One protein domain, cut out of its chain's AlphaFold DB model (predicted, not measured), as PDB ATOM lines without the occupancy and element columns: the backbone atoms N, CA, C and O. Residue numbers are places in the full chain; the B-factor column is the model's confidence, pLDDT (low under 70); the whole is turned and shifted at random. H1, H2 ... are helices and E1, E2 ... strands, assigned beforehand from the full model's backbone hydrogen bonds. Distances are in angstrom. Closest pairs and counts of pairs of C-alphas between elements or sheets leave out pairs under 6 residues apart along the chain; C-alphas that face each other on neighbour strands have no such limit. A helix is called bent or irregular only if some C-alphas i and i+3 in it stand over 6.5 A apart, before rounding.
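AT A GLANCE: This is residues 5 to 94 of the 95 residues of an uncharacterized protein of Oxalobacteraceae bacterium (UniProt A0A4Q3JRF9). Three helices, H1, H2 and H3, stand in a triangle, with H2 along one corner, and a two-stranded hairpin, E1 and E2, covers the side away from H2, where H1 and H3 come near each other. E2 lies along H1 and E1 along H3, and the hairpin closes the gap between these two helices. The printed part has 90 residues, with three named helices and then two named strands, in the order H1, H2, H3, E1, E2; the sheet E1 - E2 is antiparallel, and the class is mostly helix. The whole is compact, with a radius of gyration of the C-alphas of 11.9 A and spans of 34 by 24 by 19 A.

IN THESE COORDINATES: Find C-alpha 5 at (113.391, 95.149, 164.669); from there H1, residues 5 to 23, runs 26.7 A to C-alpha 23. Go on to Pro 32, with its C-alpha at (137.772, 104.775, 166.916), where H2, residues 32 to 49, begins its 27.0 A. H2 is irregular, but only just: C-alphas 45 and 48 are 6.8 A apart. Next come H3, residues 54 to 71, 26.2 A long, and the strand E1, residues 79 to 84, 15.0 A long. E2, residues 89 to 93, is 13.9 A long and ends with C-alpha 93 at (130.258, 111.940, 145.779).

HOW THE PARTS SIT: Look first at Arg 12 and Ala 43, the closest C-alphas of H1 and H2, 5.1 A apart: these helices touch, opposite ways at a steep tilt of 49 degrees. H2 and H3 form a helical hairpin; they touch, closest at the C-alphas of Ala 45 and Ala 60, 5.4 A apart, and run opposite ways at a shallow tilt of 34 degrees, only just short of steep. H1 and H3 are close but not clearly touching, with the C-alphas of Val 18 and Ala 61 the closest at 7.6 A. In H1 and H3 every O i to N i+4 pair is within hydrogen-bond range; in H2 10 of 14 are. E1 and E2 are a hairpin of antiparallel strands at 156 degrees; N 81 and O 91 are within hydrogen-bond range at 2.9 A, as are N 91 and O 82 at 2.9 A. The closest C-alphas of H1 and E2 are those of Val 18 and Val 90, 6.4 A; those of H3 and E1 are Ser 54 and Thr 83, 5.7 A. H2 is apart from E1 and from E2, and H3 is apart from E2.

THE WHOLE: The two C-alphas farthest apart are those of Pro 5 and Asp 74, 35.4 A. The printed part has no cut, and none of its links is long: H2 to H3 and E1 to E2 are tight, while H1 to H2, with 8 residues, and H3 to E1, with 7, are short. The mean pLDDT of the printed part is 91.9, and no printed residue is under 70.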
ATOM      1  N   PRO A   5     112.075  95.794 164.736       75.50
ATOM      2  CA  PRO A   5     113.391  95.149 164.669       75.50
ATOM      3  C   PRO A   5     114.026  95.195 163.274       75.50
ATOM      4  O   PRO A   5     115.234  95.379 163.150       75.50
ATOM      5  N   GLU A   6     113.218  95.021 162.225       84.06
ATOM      6  CA  GLU A   6     113.717  95.005 160.848       84.06
ATOM      7  C   GLU A   6     114.109  96.410 160.389       84.06
ATOM      8  O   GLU A   6     115.192  96.590 159.834       84.06
ATOM      9  N   ALA A   7     113.289  97.422 160.693       84.81
ATOM     10  CA  ALA A   7     113.622  98.808 160.384       84.81
ATOM     11  C   ALA A   7     114.895  99.272 161.114       84.81
ATOM     12  O   ALA A   7     115.730  99.952 160.515       84.81
ATOM     13  N   ASP A   8     115.075  98.858 162.371       89.25
ATOM     14  CA  ASP A   8     116.270  99.164 163.162       89.25
ATOM     15  C   ASP A   8     117.522  98.514 162.562       89.25
ATOM     16  O   ASP A   8     118.561  99.168 162.438       89.25
ATOM     17  N   GLN A   9     117.419  97.251 162.136       91.62
ATOM     18  CA  GLN A   9     118.523  96.557 161.478       91.62
ATOM     19  C   GLN A   9     118.879  97.214 160.140       91.62
ATOM     20  O   GLN A   9     120.050  97.482 159.883       91.62
ATOM     21  N   VAL A  10     117.887  97.537 159.306       91.94
ATOM     22  CA  VAL A  10     118.116  98.206 158.015       91.94
ATOM     23  C   VAL A  10     118.763  99.577 158.212       91.94
ATOM     24  O   VAL A  10     119.705  99.916 157.495       91.94
ATOM     25  N   ALA A  11     118.300 100.363 159.188       94.06
ATOM     26  CA  ALA A  11     118.895 101.660 159.501       94.06
ATOM     27  C   ALA A  11     120.366 101.526 159.908       94.06
ATOM     28  O   ALA A  11     121.204 102.298 159.437       94.06
ATOM     29  N   ARG A  12     120.683 100.525 160.736       95.19
ATOM     30  CA  ARG A  12     122.051 100.229 161.161       95.19
ATOM     31  C   ARG A  12     122.942  99.832 159.989       95.19
ATOM     32  O   ARG A  12     124.012 100.408 159.834       95.19
ATOM     33  N   ASP A  13     122.484  98.921 159.135       95.75
ATOM     34  CA  ASP A  13     123.274  98.453 157.993       95.75
ATOM     35  C   ASP A  13     123.566  99.599 157.005       95.75
ATOM     36  O   ASP A  13     124.675  99.732 156.486       95.75
ATOM     37  N   ILE A  14     122.582 100.474 156.762       95.62
ATOM     38  CA  ILE A  14     122.783 101.665 155.928       95.62
ATOM     39  C   ILE A  14     123.759 102.633 156.608       95.62
ATOM     40  O   ILE A  14     124.647 103.149 155.932       95.62
ATOM     41  N   ALA A  15     123.638 102.872 157.917       96.75
ATOM     42  CA  ALA A  15     124.554 103.736 158.662       96.75
ATOM     43  C   ALA A  15     126.006 103.238 158.594       96.75
ATOM     44  O   ALA A  15     126.913 104.032 158.348       96.75
ATOM     45  N   GLU A  16     126.219 101.929 158.739       96.44
ATOM     46  CA  GLU A  16     127.530 101.286 158.599       96.44
ATOM     47  C   GLU A  16     128.101 101.481 157.187       96.44
ATOM     48  O   GLU A  16     129.256 101.885 157.034       96.44
ATOM     49  N   ASN A  17     127.279 101.308 156.148       96.50
ATOM     50  CA  ASN A  17     127.697 101.536 154.763       96.50
ATOM     51  C   ASN A  17     127.998 103.014 154.462       96.50
ATOM     52  O   ASN A  17     128.965 103.308 153.753       96.50
ATOM     53  N   VAL A  18     127.211 103.954 155.006       96.12
ATOM     54  CA  VAL A  18     127.494 105.397 154.906       96.12
ATOM     55  C   VAL A  18     128.821 105.715 155.581       96.12
ATOM     56  O   VAL A  18     129.669 106.355 154.963       96.12
ATOM     57  N   TYR A  19     129.028 105.247 156.813       95.12
ATOM     58  CA  TYR A  19     130.271 105.475 157.544       95.12
ATOM     59  C   TYR A  19     131.480 104.915 156.795       95.12
ATOM     60  O   TYR A  19     132.453 105.636 156.602       95.12
ATOM     61  N   ALA A  20     131.412 103.670 156.318       93.50
ATOM     62  CA  ALA A  20     132.514 103.046 155.595       93.50
ATOM     63  C   ALA A  20     132.895 103.839 154.333       93.50
ATOM     64  O   ALA A  20     134.073 104.108 154.091       93.50
ATOM     65  N   ALA A  21     131.900 104.266 153.548       93.12
ATOM     66  CA  ALA A  21     132.127 105.054 152.341       93.12
ATOM     67  C   ALA A  21     132.614 106.484 152.646       93.12
ATOM     68  O   ALA A  21     133.458 107.014 151.915       93.12
ATOM     69  N   TYR A  22     132.130 107.085 153.735       93.94
ATOM     70  CA  TYR A  22     132.550 108.398 154.211       93.94
ATOM     71  C   TYR A  22     133.993 108.375 154.723       93.94
ATOM     72  O   TYR A  22     134.836 109.107 154.214       93.94
ATOM     73  N   ALA A  23     134.298 107.492 155.678       91.12
ATOM     74  CA  ALA A  23     135.597 107.376 156.332       91.12
ATOM     75  C   ALA A  23     136.719 107.032 155.342       91.12
ATOM     76  O   ALA A  23     137.828 107.544 155.470       91.12
ATOM     77  N   HIS A  24     136.427 106.227 154.313       89.19
ATOM     78  CA  HIS A  24     137.400 105.900 153.268       89.19
ATOM     79  C   HIS A  24     137.837 107.117 152.435       89.19
ATOM     80  O   HIS A  24     138.903 107.098 151.824       89.19
ATOM     81  N   ARG A  25     137.010 108.165 152.379       87.00
ATOM     82  CA  ARG A  25     137.236 109.361 151.553       87.00
ATOM     83  C   ARG A  25     137.290 110.654 152.365       87.00
ATOM     84  O   ARG A  25     137.325 111.730 151.775       87.00
ATOM     85  N   ALA A  26     137.266 110.565 153.691       85.12
ATOM     86  CA  ALA A  26     137.369 111.725 154.555       85.12
ATOM     87  C   ALA A  26     138.794 112.301 154.509       85.12
ATOM     88  O   ALA A  26     139.773 111.574 154.344       85.12
ATOM     89  N   THR A  27     138.920 113.613 154.691       82.69
ATOM     90  CA  THR A  27     140.202 114.336 154.712       82.69
ATOM     91  C   THR A  27     141.106 113.921 155.867       82.69
ATOM     92  O   THR A  27     142.302 114.199 155.840       82.69
ATOM     93  N   SER A  28     140.547 113.298 156.903       84.06
ATOM     94  CA  SER A  28     141.258 112.856 158.097       84.06
ATOM     95  C   SER A  28     140.693 111.540 158.608       84.06
ATOM     96  O   SER A  28     139.498 111.268 158.485       84.06
ATOM     97  N   ALA A  29     141.567 110.733 159.210       83.25
ATOM     98  CA  ALA A  29     141.169 109.495 159.857       83.25
ATOM     99  C   ALA A  29     140.237 109.790 161.040       83.25
ATOM    100  O   ALA A  29     140.537 110.625 161.895       83.25
ATOM    101  N   ILE A  30     139.112 109.081 161.101       85.12
ATOM    102  CA  ILE A  30     138.167 109.175 162.211       85.12
ATOM    103  C   ILE A  30     138.697 108.305 163.350       85.12
ATOM    104  O   ILE A  30     138.997 107.128 163.162       85.12
ATOM    105  N   HIS A  31     138.842 108.888 164.539       84.75
ATOM    106  CA  HIS A  31     139.302 108.145 165.708       84.75
ATOM    107  C   HIS A  31     138.286 107.042 166.085       84.75
ATOM    108  O   HIS A  31     137.081 107.284 166.000       84.75
ATOM    109  N   PRO A  32     138.703 105.862 166.583       84.12
ATOM    110  CA  PRO A  32     137.772 104.775 166.916       84.12
ATOM    111  C   PRO A  32     136.675 105.148 167.930       84.12
ATOM    112  O   PRO A  32     135.564 104.628 167.878       84.12
ATOM    113  N   SER A  33     136.948 106.085 168.846       84.75
ATOM    114  CA  SER A  33     135.925 106.602 169.775       84.75
ATOM    115  C   SER A  33     134.858 107.457 169.084       84.75
ATOM    116  O   SER A  33     133.753 107.594 169.597       84.75
ATOM    117  N   HIS A  34     135.189 108.046 167.939       89.00
ATOM    118  CA  HIS A  34     134.310 108.889 167.134       89.00
ATOM    119  C   HIS A  34     133.493 108.069 166.133       89.00
ATOM    120  O   HIS A  34     132.360 108.433 165.833       89.00
ATOM    121  N   GLU A  35     134.025 106.929 165.689       91.75
ATOM    122  CA  GLU A  35     133.320 105.969 164.837       91.75
ATOM    123  C   GLU A  35     131.968 105.559 165.426       91.75
ATOM    124  O   GLU A  35     130.932 105.741 164.793       91.75
ATOM    125  N   GLN A  36     131.960 105.059 166.664       92.44
ATOM    126  CA  GLN A  36     130.730 104.571 167.298       92.44
ATOM    127  C   GLN A  36     129.709 105.692 167.520       92.44
ATOM    128  O   GLN A  36     128.502 105.477 167.391       92.44
ATOM    129  N   VAL A  37     130.185 106.907 167.805       93.62
ATOM    130  CA  VAL A  37     129.330 108.091 167.942       93.62
ATOM    131  C   VAL A  37     128.676 108.431 166.604       93.62
ATOM    132  O   VAL A  37     127.465 108.643 166.555       93.62
ATOM    133  N   LEU A  38     129.452 108.451 165.519       94.44
ATOM    134  CA  LEU A  38     128.945 108.761 164.187       94.44
ATOM    135  C   LEU A  38     127.973 107.687 163.680       94.44
ATOM    136  O   LEU A  38     126.892 108.029 163.207       94.44
ATOM    137  N   LEU A  39     128.303 106.404 163.848       95.62
ATOM    138  CA  LEU A  39     127.413 105.288 163.512       95.62
ATOM    139  C   LEU A  39     126.073 105.380 164.250       95.62
ATOM    140  O   LEU A  39     125.020 105.221 163.635       95.62
ATOM    141  N   THR A  40     126.107 105.689 165.550       94.94
ATOM    142  CA  THR A  40     124.889 105.848 166.357       94.94
ATOM    143  C   THR A  40     124.036 107.002 165.835       94.94
ATOM    144  O   THR A  40     122.854 106.809 165.562       94.94
ATOM    145  N   ARG A  41     124.639 108.176 165.604       95.62
ATOM    146  CA  ARG A  41     123.926 109.350 165.073       95.62
ATOM    147  C   ARG A  41     123.318 109.092 163.695       95.62
ATOM    148  O   ARG A  41     122.185 109.492 163.441       95.62
ATOM    149  N   LEU A  42     124.048 108.408 162.814       97.06
ATOM    150  CA  LEU A  42     123.555 108.025 161.491       97.06
ATOM    151  C   LEU A  42     122.351 107.085 161.597       97.06
ATOM    152  O   LEU A  42     121.328 107.332 160.962       97.06
ATOM    153  N   ALA A  43     122.444 106.034 162.416       95.88
ATOM    154  CA  ALA A  43     121.352 105.085 162.598       95.88
ATOM    155  C   ALA A  43     120.102 105.765 163.183       95.88
ATOM    156  O   ALA A  43     118.999 105.548 162.683       95.88
ATOM    157  N   GLU A  44     120.268 106.632 164.185       95.31
ATOM    158  CA  GLU A  44     119.174 107.403 164.786       95.31
ATOM    159  C   GLU A  44     118.499 108.348 163.784       95.31
ATOM    160  O   GLU A  44     117.270 108.430 163.760       95.31
ATOM    161  N   ALA A  45     119.277 109.013 162.925       96.69
ATOM    162  CA  ALA A  45     118.746 109.898 161.890       96.69
ATOM    163  C   ALA A  45     118.002 109.129 160.783       96.69
ATOM    164  O   ALA A  45     116.967 109.583 160.294       96.69
ATOM    165  N   ILE A  46     118.511 107.959 160.386       95.44
ATOM    166  CA  ILE A  46     117.963 107.147 159.288       95.44
ATOM    167  C   ILE A  46     116.718 106.361 159.719       95.44
ATOM    168  O   ILE A  46     115.771 106.234 158.945       95.44
ATOM    169  N   ARG A  47     116.687 105.846 160.951       94.19
ATOM    170  CA  ARG A  47     115.591 105.022 161.486       94.19
ATOM    171  C   ARG A  47     114.177 105.558 161.201       94.19
ATOM    172  O   ARG A  47     113.373 104.786 160.679       94.19
ATOM    173  N   PRO A  48     113.829 106.828 161.490       93.69
ATOM    174  CA  PRO A  48     112.464 107.325 161.300       93.69
ATOM    175  C   PRO A  48     112.032 107.419 159.831       93.69
ATOM    176  O   PRO A  48     110.842 107.569 159.564       93.69
ATOM    177  N   VAL A  49     112.971 107.358 158.881       93.62
ATOM    178  CA  VAL A  49     112.681 107.463 157.443       93.62
ATOM    179  C   VAL A  49     112.737 106.113 156.719       93.62
ATOM    180  O   VAL A  49     112.457 106.054 155.519       93.62
ATOM    181  N   ILE A  50     113.040 105.018 157.427       90.44
ATOM    182  CA  ILE A  50     112.936 103.658 156.885       90.44
ATOM    183  C   ILE A  50     111.472 103.331 156.553       90.44
ATOM    184  O   ILE A  50     110.557 103.664 157.300       90.44
ATOM    185  N   GLY A  51     111.248 102.707 155.392       85.50
ATOM    186  CA  GLY A  51     109.911 102.494 154.818       85.50
ATOM    187  C   GLY A  51     109.359 103.706 154.053       85.50
ATOM    188  O   GLY A  51     108.325 103.595 153.396       85.50
ATOM    189  N   GLY A  52     110.058 104.846 154.104       87.56
ATOM    190  CA  GLY A  52     109.798 106.029 153.290       87.56
ATOM    191  C   GLY A  52     110.553 106.023 151.956       87.56
ATOM    192  O   GLY A  52     110.882 104.979 151.394       87.56
ATOM    193  N   SER A  53     110.838 107.215 151.425       90.50
ATOM    194  CA  SER A  53     111.600 107.363 150.182       90.50
ATOM    195  C   SER A  53     113.112 107.261 150.407       90.50
ATOM    196  O   SER A  53     113.635 107.711 151.429       90.50
ATOM    197  N   SER A  54     113.838 106.758 149.401       91.69
ATOM    198  CA  SER A  54     115.309 106.792 149.383       91.69
ATOM    199  C   SER A  54     115.860 108.205 149.601       91.69
ATOM    200  O   SER A  54     116.829 108.377 150.336       91.69
ATOM    201  N   ASP A  55     115.209 109.229 149.043       94.06
ATOM    202  CA  ASP A  55     115.606 110.633 149.222       94.06
ATOM    203  C   ASP A  55     115.476 111.103 150.679       94.06
ATOM    204  O   ASP A  55     116.229 111.965 151.133       94.06
ATOM    205  N   GLY A  56     114.534 110.536 151.440       95.12
ATOM    206  CA  GLY A  56     114.424 110.763 152.881       95.12
ATOM    207  C   GLY A  56     115.670 110.280 153.620       95.12
ATOM    208  O   GLY A  56     116.240 111.027 154.410       95.12
ATOM    209  N   ILE A  57     116.133 109.073 153.292       95.38
ATOM    210  CA  ILE A  57     117.347 108.472 153.864       95.38
ATOM    211  C   ILE A  57     118.589 109.276 153.469       95.38
ATOM    212  O   ILE A  57     119.422 109.558 154.326       95.38
ATOM    213  N   VAL A  58     118.700 109.689 152.200       96.56
ATOM    214  CA  VAL A  58     119.809 110.533 151.720       96.56
ATOM    215  C   VAL A  58     119.901 111.824 152.534       96.56
ATOM    216  O   VAL A  58     120.972 112.165 153.031       96.56
ATOM    217  N   ARG A  59     118.777 112.534 152.703       96.88
ATOM    218  CA  ARG A  59     118.747 113.785 153.474       96.88
ATOM    219  C   ARG A  59     119.105 113.562 154.938       96.88
ATOM    220  O   ARG A  59     119.960 114.274 155.445       96.88
ATOM    221  N   ALA A  60     118.508 112.560 155.584       97.12
ATOM    222  CA  ALA A  60     118.779 112.254 156.985       97.12
ATOM    223  C   ALA A  60     120.259 111.915 157.235       97.12
ATOM    224  O   ALA A  60     120.868 112.444 158.164       97.12
ATOM    225  N   ALA A  61     120.855 111.085 156.372       97.00
ATOM    226  CA  ALA A  61     122.268 110.734 156.463       97.00
ATOM    227  C   ALA A  61     123.172 111.963 156.279       97.00
ATOM    228  O   ALA A  61     124.087 112.170 157.071       97.00
ATOM    229  N   ASN A  62     122.903 112.802 155.274       97.56
ATOM    230  CA  ASN A  62     123.711 113.997 155.026       97.56
ATOM    231  C   ASN A  62     123.596 115.029 156.152       97.56
ATOM    232  O   ASN A  62     124.618 115.575 156.540       97.56
ATOM    233  N   THR A  63     122.412 115.236 156.738       97.25
ATOM    234  CA  THR A  63     122.261 116.105 157.918       97.25
ATOM    235  C   THR A  63     123.120 115.619 159.085       97.25
ATOM    236  O   THR A  63     123.833 116.415 159.687       97.25
ATOM    237  N   ALA A  64     123.135 114.313 159.366       96.69
ATOM    238  CA  ALA A  64     123.986 113.763 160.420       96.69
ATOM    239  C   ALA A  64     125.491 113.927 160.122       96.69
ATOM    240  O   ALA A  64     126.275 114.158 161.045       96.69
ATOM    241  N   LEU A  65     125.904 113.829 158.851       95.94
ATOM    242  CA  LEU A  65     127.284 114.102 158.430       95.94
ATOM    243  C   LEU A  65     127.639 115.591 158.550       95.94
ATOM    244  O   LEU A  65     128.723 115.914 159.027       95.94
ATOM    245  N   ASP A  66     126.736 116.495 158.170       95.88
ATOM    246  CA  ASP A  66     126.935 117.939 158.321       95.88
ATOM    247  C   ASP A  66     127.088 118.312 159.805       95.88
ATOM    248  O   ASP A  66     128.043 118.994 160.182       95.88
ATOM    249  N   ASP A  67     126.216 117.785 160.670       95.25
ATOM    250  CA  ASP A  67     126.298 117.969 162.122       95.25
ATOM    251  C   ASP A  67     127.610 117.426 162.700       95.25
ATOM    252  O   ASP A  67     128.232 118.047 163.567       95.25
ATOM    253  N   TRP A  68     128.063 116.271 162.204       93.06
ATOM    254  CA  TRP A  68     129.340 115.682 162.589       93.06
ATOM    255  C   TRP A  68     130.529 116.577 162.226       93.06
ATOM    256  O   TRP A  68     131.407 116.805 163.064       93.06
ATOM    257  N   GLU A  69     130.556 117.102 161.004       93.62
ATOM    258  CA  GLU A  69     131.625 117.968 160.501       93.62
ATOM    259  C   GLU A  69     131.627 119.358 161.151       93.62
ATOM    260  O   GLU A  69     132.692 119.963 161.300       93.62
ATOM    261  N   MET A  70     130.465 119.851 161.595       93.50
ATOM    262  CA  MET A  70     130.373 121.057 162.425       93.50
ATOM    263  C   MET A  70     131.028 120.852 163.794       93.50
ATOM    264  O   MET A  70     131.687 121.760 164.298       93.50
ATOM    265  N   THR A  71     130.891 119.662 164.392       91.00
ATOM    266  CA  THR A  71     131.543 119.344 165.674       91.00
ATOM    267  C   THR A  71     133.000 118.891 165.532       91.00
ATOM    268  O   THR A  71     133.728 118.889 166.520       91.00
ATOM    269  N   ASN A  72     133.438 118.526 164.322       89.00
ATOM    270  CA  ASN A  72     134.793 118.058 164.015       89.00
ATOM    271  C   ASN A  72     135.349 118.838 162.808       89.00
ATOM    272  O   ASN A  72     135.313 118.335 161.683       89.00
ATOM    273  N   PRO A  73     135.855 120.068 163.014       86.00
ATOM    274  CA  PRO A  73     136.183 120.987 161.922       86.00
ATOM    275  C   PRO A  73     137.308 120.499 160.998       86.00
ATOM    276  O   PRO A  73     137.360 120.931 159.849       86.00
ATOM    277  N   ASP A  74     138.160 119.586 161.467       87.31
ATOM    278  CA  ASP A  74     139.264 119.005 160.688       87.31
ATOM    279  C   ASP A  74     138.810 117.878 159.740       87.31
ATOM    280  O   ASP A  74     139.555 117.442 158.858       87.31
ATOM    281  N   VAL A  75     137.575 117.395 159.907       88.06
ATOM    282  CA  VAL A  75     137.011 116.311 159.108       88.06
ATOM    283  C   VAL A  75     136.083 116.898 158.052       88.06
ATOM    284  O   VAL A  75     135.131 117.618 158.352       88.06
ATOM    285  N   ARG A  76     136.356 116.573 156.794       91.06
ATOM    286  CA  ARG A  76     135.460 116.780 155.656       91.06
ATOM    287  C   ARG A  76     135.391 115.485 154.876       91.06
ATOM    288  O   ARG A  76     136.394 114.787 154.768       91.06
ATOM    289  N   GLY A  77     134.241 115.162 154.313       91.69
ATOM    290  CA  GLY A  77     134.107 113.959 153.508       91.69
ATOM    291  C   GLY A  77     133.022 114.071 152.448       91.69
ATOM    292  O   GLY A  77     132.408 115.124 152.277       91.69
ATOM    293  N   PRO A  78     132.797 112.984 151.702       94.81
ATOM    294  CA  PRO A  78     131.808 112.972 150.638       94.81
ATOM    295  C   PRO A  78     130.382 113.082 151.201       94.81
ATOM    296  O   PRO A  78     130.138 112.907 152.399       94.81
ATOM    297  N   ARG A  79     129.414 113.322 150.317       96.56
ATOM    298  CA  ARG A  79     127.983 113.306 150.645       96.56
ATOM    299  C   ARG A  79     127.278 112.153 149.958       96.56
ATOM    300  O   ARG A  79     127.670 111.717 148.876       96.56
ATOM    301  N   VAL A  80     126.246 111.632 150.612       95.94
ATOM    302  CA  VAL A  80     125.386 110.588 150.057       95.94
ATOM    303  C   VAL A  80     124.568 111.205 148.925       95.94
ATOM    304  O   VAL A  80     123.877 112.197 149.134       95.94
ATOM    305  N   VAL A  81     124.627 110.613 147.735       96.19
ATOM    306  CA  VAL A  81     123.833 111.043 146.566       96.19
ATOM    307  C   VAL A  81     122.724 110.057 146.232       96.19
ATOM    308  O   VAL A  81     121.740 110.403 145.585       96.19
ATOM    309  N   ARG A  82     122.866 108.805 146.676       94.56
ATOM    310  CA  ARG A  82     121.877 107.760 146.437       94.56
ATOM    311  C   ARG A  82     121.942 106.687 147.507       94.56
ATOM    312  O   ARG A  82     123.028 106.274 147.911       94.56
ATOM    313  N   THR A  83     120.775 106.175 147.878       93.31
ATOM    314  CA  THR A  83     120.624 104.985 148.716       93.31
ATOM    315  C   THR A  83     119.668 103.994 148.065       93.31
ATOM    316  O   THR A  83     118.699 104.365 147.390       93.31
ATOM    317  N   ARG A  84     119.942 102.706 148.256       90.62
ATOM    318  CA  ARG A  84     119.054 101.609 147.870       90.62
ATOM    319  C   ARG A  84     118.768 100.766 149.109       90.62
ATOM    320  O   ARG A  84     119.556  99.894 149.450       90.62
ATOM    321  N   PRO A  85     117.642 101.001 149.796       85.25
ATOM    322  CA  PRO A  85     117.344 100.294 151.042       85.25
ATOM    323  C   PRO A  85     117.243  98.772 150.877       85.25
ATOM    324  O   PRO A  85     117.655  98.037 151.763       85.25
ATOM    325  N   ALA A  86     116.766  98.299 149.719       85.94
ATOM    326  CA  ALA A  86     116.578  96.873 149.443       85.94
ATOM    327  C   ALA A  86     117.882  96.055 149.477       85.94
ATOM    328  O   ALA A  86     117.881  94.920 149.946       85.94
ATOM    329  N   ASP A  87     118.989  96.622 148.990       89.31
ATOM    330  CA  ASP A  87     120.316  95.989 149.009       89.31
ATOM    331  C   ASP A  87     121.281  96.677 149.994       89.31
ATOM    332  O   ASP A  87     122.455  96.320 150.065       89.31
ATOM    333  N   ARG A  88     120.772  97.645 150.771       89.31
ATOM    334  CA  ARG A  88     121.491  98.482 151.745       89.31
ATOM    335  C   ARG A  88     122.651  99.288 151.150       89.31
ATOM    336  O   ARG A  88     123.459  99.827 151.904       89.31
ATOM    337  N   SER A  89     122.752  99.404 149.827       90.94
ATOM    338  CA  SER A  89     123.874 100.092 149.190       90.94
ATOM    339  C   SER A  89     123.733 101.613 149.229       90.94
ATOM    340  O   SER A  89     122.633 102.182 149.183       90.94
ATOM    341  N   VAL A  90     124.884 102.281 149.281       93.88
ATOM    342  CA  VAL A  90     125.000 103.740 149.291       93.88
ATOM    343  C   VAL A  90     125.990 104.184 148.225       93.88
ATOM    344  O   VAL A  90     126.971 103.502 147.930       93.88
ATOM    345  N   SER A  91     125.725 105.327 147.610       94.88
ATOM    346  CA  SER A  91     126.646 105.976 146.680       94.88
ATOM    347  C   SER A  91     126.967 107.363 147.202       94.88
ATOM    348  O   SER A  91     126.065 108.088 147.629       94.88
ATOM    349  N   MET A  92     128.248 107.717 147.160       95.25
ATOM    350  CA  MET A  92     128.744 108.986 147.673       95.25
ATOM    351  C   MET A  92     129.605 109.710 146.643       95.25
ATOM    352  O   MET A  92     130.358 109.074 145.896       95.25
ATOM    353  N   GLU A  93     129.525 111.033 146.658       92.62
ATOM    354  CA  GLU A  93     130.258 111.940 145.779       92.62
ATOM    355  C   GLU A  93     131.018 112.980 146.609       92.62
ATOM    356  O   GLU A  93     130.565 113.382 147.683       92.62
ATOM    357  N   VAL A  94     132.205 113.363 146.136       79.12
ATOM    358  CA  VAL A  94     132.977 114.475 146.700       79.12
ATOM    359  C   VAL A  94     132.557 115.719 145.923       79.12
ATOM    360  O   VAL A  94     132.636 115.700 144.697       79.12
TER     361      VAL A  94